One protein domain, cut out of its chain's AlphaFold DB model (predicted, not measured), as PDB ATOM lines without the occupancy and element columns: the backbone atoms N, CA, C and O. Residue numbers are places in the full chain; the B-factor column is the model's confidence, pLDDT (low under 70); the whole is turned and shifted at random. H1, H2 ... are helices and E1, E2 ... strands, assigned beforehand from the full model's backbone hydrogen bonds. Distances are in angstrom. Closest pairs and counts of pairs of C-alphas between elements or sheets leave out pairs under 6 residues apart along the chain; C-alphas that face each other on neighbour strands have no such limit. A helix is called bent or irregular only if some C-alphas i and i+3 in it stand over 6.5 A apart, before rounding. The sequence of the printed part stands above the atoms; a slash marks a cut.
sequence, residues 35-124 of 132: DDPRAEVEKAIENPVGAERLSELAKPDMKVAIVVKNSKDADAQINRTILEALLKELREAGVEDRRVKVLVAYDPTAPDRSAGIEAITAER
ATOM      1  N   ASP A  35     173.654 150.552 239.424       77.25
ATOM      2  CA  ASP A  35     174.622 149.463 239.633       77.25
ATOM      3  C   ASP A  35     175.032 148.776 238.316       77.25
ATOM      4  O   ASP A  35     176.198 148.428 238.132       77.25
ATOM      5  N   ASP A  36     174.086 148.621 237.381       83.25
ATOM      6  CA  ASP A  36     174.335 148.109 236.031       83.25
ATOM      7  C   ASP A  36     173.796 149.077 234.959       83.25
ATOM      8  O   ASP A  36     172.619 149.017 234.577       83.25
ATOM      9  N   PRO A  37     174.655 149.970 234.435       81.12
ATOM     10  CA  PRO A  37     174.283 150.900 233.376       81.12
ATOM     11  C   PRO A  37     173.837 150.209 232.085       81.12
ATOM     12  O   PRO A  37     173.042 150.774 231.339       81.12
ATOM     13  N   ARG A  38     174.341 149.003 231.787       81.81
ATOM     14  CA  ARG A  38     173.997 148.289 230.552       81.81
ATOM     15  C   ARG A  38     172.576 147.750 230.625       81.81
ATOM     16  O   ARG A  38     171.802 147.978 229.700       81.81
ATOM     17  N   ALA A  39     172.237 147.078 231.723       85.56
ATOM     18  CA  ALA A  39     170.897 146.537 231.921       85.56
ATOM     19  C   ALA A  39     169.835 147.643 231.916       85.56
ATOM     20  O   ALA A  39     168.752 147.461 231.365       85.56
ATOM     21  N   GLU A  40     170.140 148.805 232.494       87.50
ATOM     22  CA  GLU A  40     169.188 149.914 232.528       87.50
ATOM     23  C   GLU A  40     168.980 150.556 231.149       87.50
ATOM     24  O   GLU A  40     167.852 150.889 230.790       87.50
ATOM     25  N   VAL A  41     170.038 150.652 230.336       86.25
ATOM     26  CA  VAL A  41     169.931 151.080 228.932       86.25
ATOM     27  C   VAL A  41     169.065 150.110 228.127       86.25
ATOM     28  O   VAL A  41     168.199 150.558 227.380       86.25
ATOM     29  N   GLU A  42     169.255 148.798 228.291       85.25
ATOM     30  CA  GLU A  42     168.435 147.789 227.606       85.25
ATOM     31  C   GLU A  42     166.953 147.910 228.004       85.25
ATOM     32  O   GLU A  42     166.092 147.991 227.130       85.25
ATOM     33  N   LYS A  43     166.648 148.052 229.300       87.50
ATOM     34  CA  LYS A  43     165.266 148.261 229.772       87.50
ATOM     35  C   LYS A  43     164.623 149.531 229.225       87.50
ATOM     36  O   LYS A  43     163.430 149.518 228.922       87.50
ATOM     37  N   ALA A  44     165.379 150.627 229.150       87.50
ATOM     38  CA  ALA A  44     164.883 151.906 228.647       87.50
ATOM     39  C   ALA A  44     164.553 151.837 227.149       87.50
ATOM     40  O   ALA A  44     163.593 152.451 226.694       87.50
ATOM     41  N   ILE A  45     165.338 151.066 226.397       85.19
ATOM     42  CA  ILE A  45     165.114 150.799 224.977       85.19
ATOM     43  C   ILE A  45     163.881 149.894 224.785       85.19
ATOM     44  O   ILE A  45     163.035 150.178 223.943       85.19
ATOM     45  N   GLU A  46     163.714 148.868 225.627       85.50
ATOM     46  CA  GLU A  46     162.541 147.984 225.601       85.50
ATOM     47  C   GLU A  46     161.233 148.678 226.025       85.50
ATOM     48  O   GLU A  46     160.157 148.266 225.588       85.50
ATOM     49  N   ASN A  47     161.312 149.721 226.860       87.75
ATOM     50  CA  ASN A  47     160.162 150.456 227.397       87.75
ATOM     51  C   ASN A  47     160.258 151.961 227.078       87.75
ATOM     52  O   ASN A  47     160.542 152.770 227.969       87.75
ATOM     53  N   PRO A  48     160.013 152.361 225.817       86.25
ATOM     54  CA  PRO A  48     160.046 153.761 225.414       86.25
ATOM     55  C   PRO A  48     158.973 154.593 226.130       86.25
ATOM     56  O   PRO A  48     157.832 154.173 226.324       86.25
ATOM     57  N   VAL A  49     159.324 155.829 226.488       87.44
ATOM     58  CA  VAL A  49     158.396 156.762 227.142       87.44
ATOM     59  C   VAL A  49     157.644 157.564 226.083       87.44
ATOM     60  O   VAL A  49     158.212 158.442 225.439       87.44
ATOM     61  N   GLY A  50     156.349 157.283 225.922       84.38
ATOM     62  CA  GLY A  50     155.466 158.051 225.033       84.38
ATOM     63  C   GLY A  50     155.692 157.819 223.533       84.38
ATOM     64  O   GLY A  50     155.239 158.630 222.729       84.38
ATOM     65  N   ALA A  51     156.378 156.737 223.161       83.62
ATOM     66  CA  ALA A  51     156.596 156.316 221.779       83.62
ATOM     67  C   ALA A  51     156.438 154.792 221.646       83.62
ATOM     68  O   ALA A  51     156.490 154.077 222.643       83.62
ATOM     69  N   GLU A  52     156.237 154.312 220.420       83.81
ATOM     70  CA  GLU A  52     156.277 152.882 220.091       83.81
ATOM     71  C   GLU A  52     157.716 152.358 220.134       83.81
ATOM     72  O   GLU A  52     158.683 153.129 220.056       83.81
ATOM     73  N   ARG A  53     157.871 151.038 220.258       85.06
ATOM     74  CA  ARG A  53     159.205 150.427 220.281       85.06
ATOM     75  C   ARG A  53     159.901 150.594 218.938       85.06
ATOM     76  O   ARG A  53     159.271 150.609 217.879       85.06
ATOM     77  N   LEU A  54     161.233 150.655 218.958       82.06
ATOM     78  CA  LEU A  54     162.026 150.703 217.724       82.06
ATOM     79  C   LEU A  54     161.745 149.494 216.827       82.06
ATOM     80  O   LEU A  54     161.745 149.641 215.608       82.06
ATOM     81  N   SER A  55     161.459 148.331 217.419       79.25
ATOM     82  CA  SER A  55     161.074 147.116 216.698       79.25
ATOM     83  C   SER A  55     159.728 147.212 215.970       79.25
ATOM     84  O   SER A  55     159.534 146.531 214.968       79.25
ATOM     85  N   GLU A  56     158.822 148.072 216.432       81.31
ATOM     86  CA  GLU A  56     157.505 148.301 215.825       81.31
ATOM     87  C   GLU A  56     157.572 149.389 214.740       81.31
ATOM     88  O   GLU A  56     156.906 149.302 213.706       81.31
ATOM     89  N   LEU A  57     158.423 150.397 214.951       82.44
ATOM     90  CA  LEU A  57     158.632 151.506 214.019       82.44
ATOM     91  C   LEU A  57     159.503 151.120 212.818       82.44
ATOM     92  O   LEU A  57     159.268 151.581 211.695       82.44
ATOM     93  N   ALA A  58     160.539 150.312 213.045       81.62
ATOM     94  CA  ALA A  58     161.497 149.951 212.015       81.62
ATOM     95  C   ALA A  58     160.950 148.835 211.114       81.62
ATOM     96  O   ALA A  58     160.457 147.811 211.573       81.62
ATOM     97  N   LYS A  59     161.070 149.028 209.796       79.75
ATOM     98  CA  LYS A  59     160.734 148.011 208.788       79.75
ATOM     99  C   LYS A  59     162.012 147.494 208.124       79.75
ATOM    100  O   LYS A  59     162.933 148.294 207.947       79.75
ATOM    101  N   PRO A  60     162.045 146.237 207.642       75.44
ATOM    102  CA  PRO A  60     163.244 145.623 207.058       75.44
ATOM    103  C   PRO A  60     163.890 146.444 205.937       75.44
ATOM    104  O   PRO A  60     165.107 146.440 205.758       75.44
ATOM    105  N   ASP A  61     163.073 147.200 205.195       77.31
ATOM    106  CA  ASP A  61     163.551 147.998 204.076       77.31
ATOM    107  C   ASP A  61     163.995 149.430 204.411       77.31
ATOM    108  O   ASP A  61     164.493 150.148 203.536       77.31
ATOM    109  N   MET A  62     163.877 149.861 205.665       81.69
ATOM    110  CA  MET A  62     164.228 151.222 206.063       81.69
ATOM    111  C   MET A  62     165.743 151.447 206.130       81.69
ATOM    112  O   MET A  62     166.530 150.571 206.483       81.69
ATOM    113  N   LYS A  63     166.156 152.672 205.790       84.00
ATOM    114  CA  LYS A  63     167.510 153.174 206.056       84.00
ATOM    115  C   LYS A  63     167.473 153.935 207.372       84.00
ATOM    116  O   LYS A  63     166.729 154.905 207.484       84.00
ATOM    117  N   VAL A  64     168.280 153.508 208.335       85.56
ATOM    118  CA  VAL A  64     168.286 154.067 209.690       85.56
ATOM    119  C   VAL A  64     169.548 154.899 209.881       85.56
ATOM    120  O   VAL A  64     170.650 154.458 209.555       85.56
ATOM    121  N   ALA A  65     169.394 156.110 210.406       85.88
ATOM    122  CA  ALA A  65     170.506 156.964 210.801       85.88
ATOM    123  C   ALA A  65     170.454 157.182 212.316       85.88
ATOM    124  O   ALA A  65     169.458 157.685 212.829       85.88
ATOM    125  N   ILE A  66     171.519 156.804 213.022       86.38
ATOM    126  CA  ILE A  66     171.654 156.996 214.469       86.38
ATOM    127  C   ILE A  66     172.600 158.167 214.692       86.38
ATOM    128  O   ILE A  66     173.745 158.124 214.247       86.38
ATOM    129  N   VAL A  67     172.129 159.208 215.371       85.00
ATOM    130  CA  VAL A  67     172.937 160.387 215.685       85.00
ATOM    131  C   VAL A  67     173.441 160.268 217.119       85.00
ATOM    132  O   VAL A  67     172.640 160.163 218.042       85.00
ATOM    133  N   VAL A  68     174.761 160.288 217.307       83.94
ATOM    134  CA  VAL A  68     175.401 160.195 218.627       83.94
ATOM    135  C   VAL A  68     176.227 161.441 218.912       83.94
ATOM    136  O   VAL A  68     176.970 161.914 218.050       83.94
ATOM    137  N   LYS A  69     176.122 161.980 220.128       80.19
ATOM    138  CA  LYS A  69     177.016 163.039 220.606       80.19
ATOM    139  C   LYS A  69     178.215 162.392 221.288       80.19
ATOM    140  O   LYS A  69     178.034 161.581 222.187       80.19
ATOM    141  N   ASN A  70     179.423 162.750 220.867       70.12
ATOM    142  CA  ASN A  70     180.649 162.154 221.386       70.12
ATOM    143  C   ASN A  70     181.664 163.249 221.722       70.12
ATOM    144  O   ASN A  70     182.600 163.494 220.965       70.12
ATOM    145  N   SER A  71     181.389 163.976 222.803       62.97
ATOM    146  CA  SER A  71     182.140 165.173 223.200       62.97
ATOM    147  C   SER A  71     183.242 164.902 224.221       62.97
ATOM    148  O   SER A  71     184.181 165.687 224.313       62.97
ATOM    149  N   LYS A  72     183.120 163.828 225.003       65.44
ATOM    150  CA  LYS A  72     184.061 163.429 226.056       65.44
ATOM    151  C   LYS A  72     184.366 161.937 225.948       65.44
ATOM    152  O   LYS A  72     183.516 161.170 225.506       65.44
ATOM    153  N   ASP A  73     185.523 161.500 226.438       62.69
ATOM    154  CA  ASP A  73     185.895 160.074 226.432       62.69
ATOM    155  C   ASP A  73     184.904 159.196 227.216       62.69
ATOM    156  O   ASP A  73     184.599 158.073 226.811       62.69
ATOM    157  N   ALA A  74     184.327 159.735 228.297       64.38
ATOM    158  CA  ALA A  74     183.254 159.080 229.046       64.38
ATOM    159  C   ALA A  74     181.994 158.841 228.186       64.38
ATOM    160  O   ALA A  74     181.331 157.812 228.334       64.38
ATOM    161  N   ASP A  75     181.702 159.742 227.239       70.81
ATOM    162  CA  ASP A  75     180.574 159.597 226.315       70.81
ATOM    163  C   ASP A  75     180.817 158.420 225.362       70.81
ATOM    164  O   ASP A  75     179.885 157.695 225.029       70.81
ATOM    165  N   ALA A  76     182.066 158.172 224.948       69.62
ATOM    166  CA  ALA A  76     182.390 157.096 224.013       69.62
ATOM    167  C   ALA A  76     182.053 155.710 224.584       69.62
ATOM    168  O   ALA A  76     181.510 154.864 223.870       69.62
ATOM    169  N   GLN A  77     182.336 155.471 225.869       71.88
ATOM    170  CA  GLN A  77     182.031 154.193 226.518       71.88
ATOM    171  C   GLN A  77     180.521 153.966 226.644       71.88
ATOM    172  O   GLN A  77     180.038 152.880 226.325       71.88
ATOM    173  N   ILE A  78     179.771 154.994 227.045       78.50
ATOM    174  CA  ILE A  78     178.310 154.923 227.178       78.50
ATOM    175  C   ILE A  78     177.653 154.756 225.800       78.50
ATOM    176  O   ILE A  78     176.806 153.880 225.614       78.50
ATOM    177  N   ASN A  79     178.095 155.529 224.805       82.31
ATOM    178  CA  ASN A  79     177.590 155.461 223.436       82.31
ATOM    179  C   ASN A  79     177.761 154.069 222.820       82.31
ATOM    180  O   ASN A  79     176.876 153.618 222.099       82.31
ATOM    181  N   ARG A  80     178.867 153.364 223.099       80.31
ATOM    182  CA  ARG A  80     179.053 151.978 222.636       80.31
ATOM    183  C   ARG A  80     177.979 151.051 223.204       80.31
ATOM    184  O   ARG A  80     177.369 150.315 222.436       80.31
ATOM    185  N   THR A  81     177.720 151.119 224.511       82.81
ATOM    186  CA  THR A  81     176.693 150.298 225.172       82.81
ATOM    187  C   THR A  81     175.306 150.558 224.582       82.81
ATOM    188  O   THR A  81     174.585 149.617 224.260       82.81
ATOM    189  N   ILE A  82     174.966 151.830 224.353       86.00
ATOM    190  CA  ILE A  82     173.696 152.225 223.729       86.00
ATOM    191  C   ILE A  82     173.612 151.717 222.283       86.00
ATOM    192  O   ILE A  82     172.601 151.144 221.886       86.00
ATOM    193  N   LEU A  83     174.674 151.882 221.487       85.81
ATOM    194  CA  LEU A  83     174.703 151.431 220.093       85.81
ATOM    195  C   LEU A  83     174.565 149.909 219.968       85.81
ATOM    196  O   LEU A  83     173.887 149.443 219.056       85.81
ATOM    197  N   GLU A  84     175.182 149.131 220.861       85.12
ATOM    198  CA  GLU A  84     175.018 147.672 220.884       85.12
ATOM    199  C   GLU A  84     173.562 147.266 221.135       85.12
ATOM    200  O   GLU A  84     173.038 146.406 220.420       85.12
ATOM    201  N   ALA A  85     172.904 147.904 222.108       86.38
ATOM    202  CA  ALA A  85     171.508 147.639 222.437       86.38
ATOM    203  C   ALA A  85     170.563 148.048 221.290       86.38
ATOM    204  O   ALA A  85     169.718 147.255 220.877       86.38
ATOM    205  N   LEU A  86     170.779 149.219 220.679       85.94
ATOM    206  CA  LEU A  86     170.005 149.674 219.516       85.94
ATOM    207  C   LEU A  86     170.165 148.744 218.306       85.94
ATOM    208  O   LEU A  86     169.189 148.419 217.637       85.94
ATOM    209  N   LEU A  87     171.385 148.284 218.010       84.19
ATOM    210  CA  LEU A  87     171.625 147.345 216.908       84.19
ATOM    211  C   LEU A  87     170.986 145.974 217.164       84.19
ATOM    212  O   LEU A  87     170.617 145.280 216.218       84.19
ATOM    213  N   LYS A  88     170.875 145.545 218.424       85.62
ATOM    214  CA  LYS A  88     170.137 144.328 218.778       85.62
ATOM    215  C   LYS A  88     168.649 144.493 218.456       85.62
ATOM    216  O   LYS A  88     168.123 143.672 217.713       85.62
ATOM    217  N   GLU A  89     168.020 145.578 218.900       84.94
ATOM    218  CA  GLU A  89     166.589 145.801 218.656       84.94
ATOM    219  C   GLU A  89     166.266 146.048 217.171       84.94
ATOM    220  O   GLU A  89     165.285 145.526 216.646       84.94
ATOM    221  N   LEU A  90     167.130 146.755 216.436       84.69
ATOM    222  CA  LEU A  90     166.963 146.943 214.988       84.69
ATOM    223  C   LEU A  90     167.059 145.626 214.202       84.69
ATOM    224  O   LEU A  90     166.354 145.455 213.207       84.69
ATOM    225  N   ARG A  91     167.895 144.679 214.650       83.94
ATOM    226  CA  ARG A  91     167.956 143.336 214.053       83.94
ATOM    227  C   ARG A  91     166.701 142.525 214.340       83.94
ATOM    228  O   ARG A  91     166.250 141.807 213.454       83.94
ATOM    229  N   GLU A  92     166.119 142.662 215.530       82.44
ATOM    230  CA  GLU A  92     164.819 142.058 215.857       82.44
ATOM    231  C   GLU A  92     163.697 142.623 214.968       82.44
ATOM    232  O   GLU A  92     162.812 141.880 214.550       82.44
ATOM    233  N   ALA A  93     163.797 143.896 214.573       80.88
ATOM    234  CA  ALA A  93     162.913 144.538 213.593       80.88
ATOM    235  C   ALA A  93     163.162 144.109 212.127       80.88
ATOM    236  O   ALA A  93     162.459 144.538 211.208       80.88
ATOM    237  N   GLY A  94     164.195 143.297 211.873       79.69
ATOM    238  CA  GLY A  94     164.579 142.842 210.537       79.69
ATOM    239  C   GLY A  94     165.393 143.848 209.716       79.69
ATOM    240  O   GLY A  94     165.543 143.657 208.509       79.69
ATOM    241  N   VAL A  95     165.930 144.912 210.325       81.81
ATOM    242  CA  VAL A  95     166.824 145.857 209.640       81.81
ATOM    243  C   VAL A  95     168.236 145.280 209.585       81.81
ATOM    244  O   VAL A  95     168.850 144.982 210.608       81.81
ATOM    245  N   GLU A  96     168.788 145.164 208.380       78.94
ATOM    246  CA  GLU A  96     170.181 144.758 208.198       78.94
ATOM    247  C   GLU A  96     171.158 145.845 208.668       78.94
ATOM    248  O   GLU A  96     171.036 147.014 208.288       78.94
ATOM    249  N   ASP A  97     172.224 145.439 209.366       74.56
ATOM    250  CA  ASP A  97     173.300 146.322 209.845       74.56
ATOM    251  C   ASP A  97     173.884 147.223 208.739       74.56
ATOM    252  O   ASP A  97     174.326 148.341 208.995       74.56
ATOM    253  N   ARG A  98     173.863 146.767 207.478       79.06
ATOM    254  CA  ARG A  98     174.375 147.519 206.321       79.06
ATOM    255  C   ARG A  98     173.550 148.770 205.993       79.06
ATOM    256  O   ARG A  98     174.055 149.679 205.329       79.06
ATOM    257  N   ARG A  99     172.288 148.824 206.426       79.50
ATOM    258  CA  ARG A  99     171.383 149.968 206.227       79.50
ATOM    259  C   ARG A  99     171.405 150.955 207.394       79.50
ATOM    260  O   ARG A  99     170.753 151.996 207.301       79.50
ATOM    261  N   VAL A 100     172.173 150.663 208.444       83.69
ATOM    262  CA  VAL A 100     172.349 151.533 209.606       83.69
ATOM    263  C   VAL A 100     173.589 152.403 209.410       83.69
ATOM    264  O   VAL A 100     174.693 151.906 209.190       83.69
ATOM    265  N   LYS A 101     173.422 153.724 209.495       84.88
ATOM    266  CA  LYS A 101     174.532 154.685 209.508       84.88
ATOM    267  C   LYS A 101     174.600 155.379 210.857       84.88
ATOM    268  O   LYS A 101     173.613 155.952 211.301       84.88
ATOM    269  N   VAL A 102     175.774 155.368 211.478       82.75
ATOM    270  CA  VAL A 102     176.030 156.137 212.699       82.75
ATOM    271  C   VAL A 102     176.660 157.468 212.304       82.75
ATOM    272  O   VAL A 102     177.667 157.503 211.600       82.75
ATOM    273  N   LEU A 103     176.034 158.559 212.730       82.88
ATOM    274  CA  LEU A 103     176.470 159.928 212.510       82.88
ATOM    275  C   LEU A 103     176.922 160.501 213.847       82.88
ATOM    276  O   LEU A 103     176.147 160.561 214.799       82.88
ATOM    277  N   VAL A 104     178.172 160.946 213.917       81.06
ATOM    278  CA  VAL A 104     178.654 161.682 215.085       81.06
ATOM    279  C   VAL A 104     178.231 163.137 214.923       81.06
ATOM    280  O   VAL A 104     178.607 163.793 213.951       81.06
ATOM    281  N   ALA A 105     177.406 163.621 215.849       79.00
ATOM    282  CA  ALA A 105     176.933 164.994 215.853       79.00
ATOM    283  C   ALA A 105     178.112 165.954 216.041       79.00
ATOM    284  O   ALA A 105     178.924 165.793 216.953       79.00
ATOM    285  N   TYR A 106     178.184 166.962 215.175       72.50
ATOM    286  CA  TYR A 106     179.189 168.010 215.264       72.50
ATOM    287  C   TYR A 106     178.854 168.966 216.412       72.50
ATOM    288  O   TYR A 106     177.780 169.567 216.421       72.50
ATOM    289  N   ASP A 107     179.789 169.134 217.344       70.19
ATOM    290  CA  ASP A 107     179.718 170.156 218.384       70.19
ATOM    291  C   ASP A 107     180.851 171.176 218.156       70.19
ATOM    292  O   ASP A 107     182.025 170.821 218.289       70.19
ATOM    293  N   PRO A 108     180.540 172.435 217.788       69.44
ATOM    294  CA  PRO A 108     181.551 173.465 217.547       69.44
ATOM    295  C   PRO A 108     182.302 173.890 218.814       69.44
ATOM    296  O   PRO A 108     183.310 174.583 218.704       69.44
ATOM    297  N   THR A 109     181.814 173.507 219.996       71.00
ATOM    298  CA  THR A 109     182.397 173.875 221.293       71.00
ATOM    299  C   THR A 109     183.224 172.754 221.924       71.00
ATOM    300  O   THR A 109     183.843 172.966 222.965       71.00
ATOM    301  N   ALA A 110     183.257 171.569 221.306       64.25
ATOM    302  CA  ALA A 110     184.004 170.435 221.833       64.25
ATOM    303  C   ALA A 110     185.525 170.631 221.650       64.25
ATOM    304  O   ALA A 110     185.968 170.960 220.544       64.25
ATOM    305  N   PRO A 111     186.330 170.418 222.710       57.34
ATOM    306  CA  PRO A 111     187.764 170.698 222.690       57.34
ATOM    307  C   PRO A 111     188.596 169.654 221.928       57.34
ATOM    308  O   PRO A 111     189.646 170.011 221.401       57.34
ATOM    309  N   ASP A 112     188.141 168.397 221.824       56.56
ATOM    310  CA  ASP A 112     188.877 167.321 221.144       56.56
ATOM    311  C   ASP A 112     188.039 166.679 220.025       56.56
ATOM    312  O   ASP A 112     186.949 166.150 220.244       56.56
ATOM    313  N   ARG A 113     188.554 166.773 218.794       54.19
ATOM    314  CA  ARG A 113     187.897 166.352 217.544       54.19
ATOM    315  C   ARG A 113     188.241 164.921 217.120       54.19
ATOM    316  O   ARG A 113     187.516 164.365 216.297       54.19
ATOM    317  N   SER A 114     189.343 164.352 217.610       51.66
ATOM    318  CA  SER A 114     189.931 163.108 217.073       51.66
ATOM    319  C   SER A 114     189.819 161.916 218.020       51.66
ATOM    320  O   SER A 114     189.572 160.805 217.550       51.66
ATOM    321  N   ALA A 115     189.915 162.136 219.335       50.75
ATOM    322  CA  ALA A 115     189.937 161.047 220.318       50.75
ATOM    323  C   ALA A 115     188.625 160.239 220.349       50.75
ATOM    324  O   ALA A 115     188.626 159.005 220.358       50.75
ATOM    325  N   GLY A 116     187.482 160.927 220.263       51.66
ATOM    326  CA  GLY A 116     186.177 160.279 220.367       51.66
ATOM    327  C   GLY A 116     185.862 159.316 219.211       51.66
ATOM    328  O   GLY A 116     185.297 158.240 219.433       51.66
ATOM    329  N   ILE A 117     186.194 159.682 217.967       53.88
ATOM    330  CA  ILE A 117     185.871 158.864 216.782       53.88
ATOM    331  C   ILE A 117     186.751 157.611 216.742       53.88
ATOM    332  O   ILE A 117     186.253 156.522 216.439       53.88
ATOM    333  N   GLU A 118     188.033 157.738 217.092       53.28
ATOM    334  CA  GLU A 118     188.936 156.593 217.206       53.28
ATOM    335  C   GLU A 118     188.508 155.652 218.323       53.28
ATOM    336  O   GLU A 118     188.485 154.448 218.097       53.28
ATOM    337  N   ALA A 119     188.051 156.152 219.474       51.84
ATOM    338  CA  ALA A 119     187.502 155.285 220.508       51.84
ATOM    339  C   ALA A 119     186.321 154.459 219.960       51.84
ATOM    340  O   ALA A 119     186.312 153.238 220.080       51.84
ATOM    341  N   ILE A 120     185.338 155.055 219.290       53.41
ATOM    342  CA  ILE A 120     184.195 154.278 218.771       53.41
ATOM    343  C   ILE A 120     184.618 153.289 217.659       53.41
ATOM    344  O   ILE A 120     184.047 152.201 217.552       53.41
ATOM    345  N   THR A 121     185.640 153.623 216.865       51.81
ATOM    346  CA  THR A 121     186.022 152.866 215.656       51.81
ATOM    347  C   THR A 121     187.126 151.820 215.892       51.81
ATOM    348  O   THR A 121     187.098 150.749 215.282       51.81
ATOM    349  N   ALA A 122     188.081 152.075 216.791       43.91
ATOM    350  CA  ALA A 122     189.312 151.290 216.951       43.91
ATOM    351  C   ALA A 122     189.078 149.838 217.403       43.91
ATOM    352  O   ALA A 122     189.851 148.951 217.034       43.91
ATOM    353  N   GLU A 123     187.989 149.544 218.120       43.16
ATOM    354  CA  GLU A 123     187.701 148.166 218.551       43.16
ATOM    355  C   GLU A 123     187.011 147.321 217.459       43.16
ATOM    356  O   GLU A 123     187.087 146.091 217.501       43.16
ATOM    357  N   ARG A 124     186.394 147.934 216.429       43.31
ATOM    358  CA  ARG A 124     185.864 147.169 215.280       43.31
ATOM    359  C   ARG A 124     186.985 146.624 214.391       43.31
ATOM    360  O   ARG A 124     186.862 145.500 213.904       43.31
TER     361      ARG A 124
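This is residues 35 to 124 of the 132 residues of the protein "DUF2088 domain protein" of Candidatus Bathyarchaeota archaeon B26-1 (UniProt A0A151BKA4). One long helix, H3, runs through the middle, with a small two-strand sheet, E1 and E2, alongside one side of it and H1 packed on it away from that sheet. Near the two ends of H3 lie two more helices, H4 by its first residues and the short H2 by its last, and the loop of residues 47 to 52 sticks out free. The printed part has 90 residues, with four named helices and two named strands in the order H1, H2, E1, H3, E2, H4; the sheet is parallel and the class is mostly helix. The whole is compact, with a radius of gyration of the C-alphas of 14.1 A, and rounded, spanning 38 by 33 by 26 A.

Find C-alpha 37 at (174.283, 150.900, 233.376); from there H1 runs through residues 37 to 46, 14.4 A long. Next come the four residues of H2, 54 to 57, 5.1 A long, and the strand E1, residues 64 to 68, 13.0 A long. Look for C-alpha 73 at (185.895, 160.074, 226.432), where H3 begins, and follow it over residues 73 to 92 for 29.7 A. The strand E2, residues 100 to 104, covers 13.1 A. H4, residues 115 to 124, covers 15.3 A and ends at C-alpha 124, (185.864, 147.169, 215.280); it is irregular, with C-alphas 120 and 123 standing 7.0 A apart.

Begin with H3, the hub, which touches the three other helices. With residues 81 to 86 alone it touches H1, the closest C-alphas being those of Glu 42 and Ala 85, 6.0 A apart; they run the same way at a tilt of 37 degrees, only just steep. With residues 89 to 92 alone it touches H2, the closest C-alphas being Ser 55 and Glu 89, 6.0 A apart. With residues 73 to 80 alone it touches H4, closest at C-alphas 73 and 116, 6.1 A apart, the same way at a steep tilt of 43 degrees. E1 and E2 are parallel neighbours at 24 degrees; look for N 66 and O 101, 2.8 A apart, and N 101 and O 64, 2.9 A apart, both within hydrogen-bond range. E1, H3 and E2 form a strand-helix-strand unit, two parallel neighbour strands with a helix between them in the chain, and its crossover is right-handed. The closest C-alphas of E1 and H3 are those of Val 68 and Asn 79, 7.1 A apart. H1 and H4 are apart. In H1 every O i to N i+4 pair is within hydrogen-bond range, in H3 15 of 16 and in H4 4 of 6, while H2 is too short for such a pair.

The two C-alphas farthest apart are those of Pro 60 and Pro 111, at 38.4 A. The printed part has no cut, and no link is long; the one from E1 to H3 is tight. The model's mean pLDDT over the printed part is 75.9, and it is under 70 at residues 71 to 74, 76, 108 and 110 to 124.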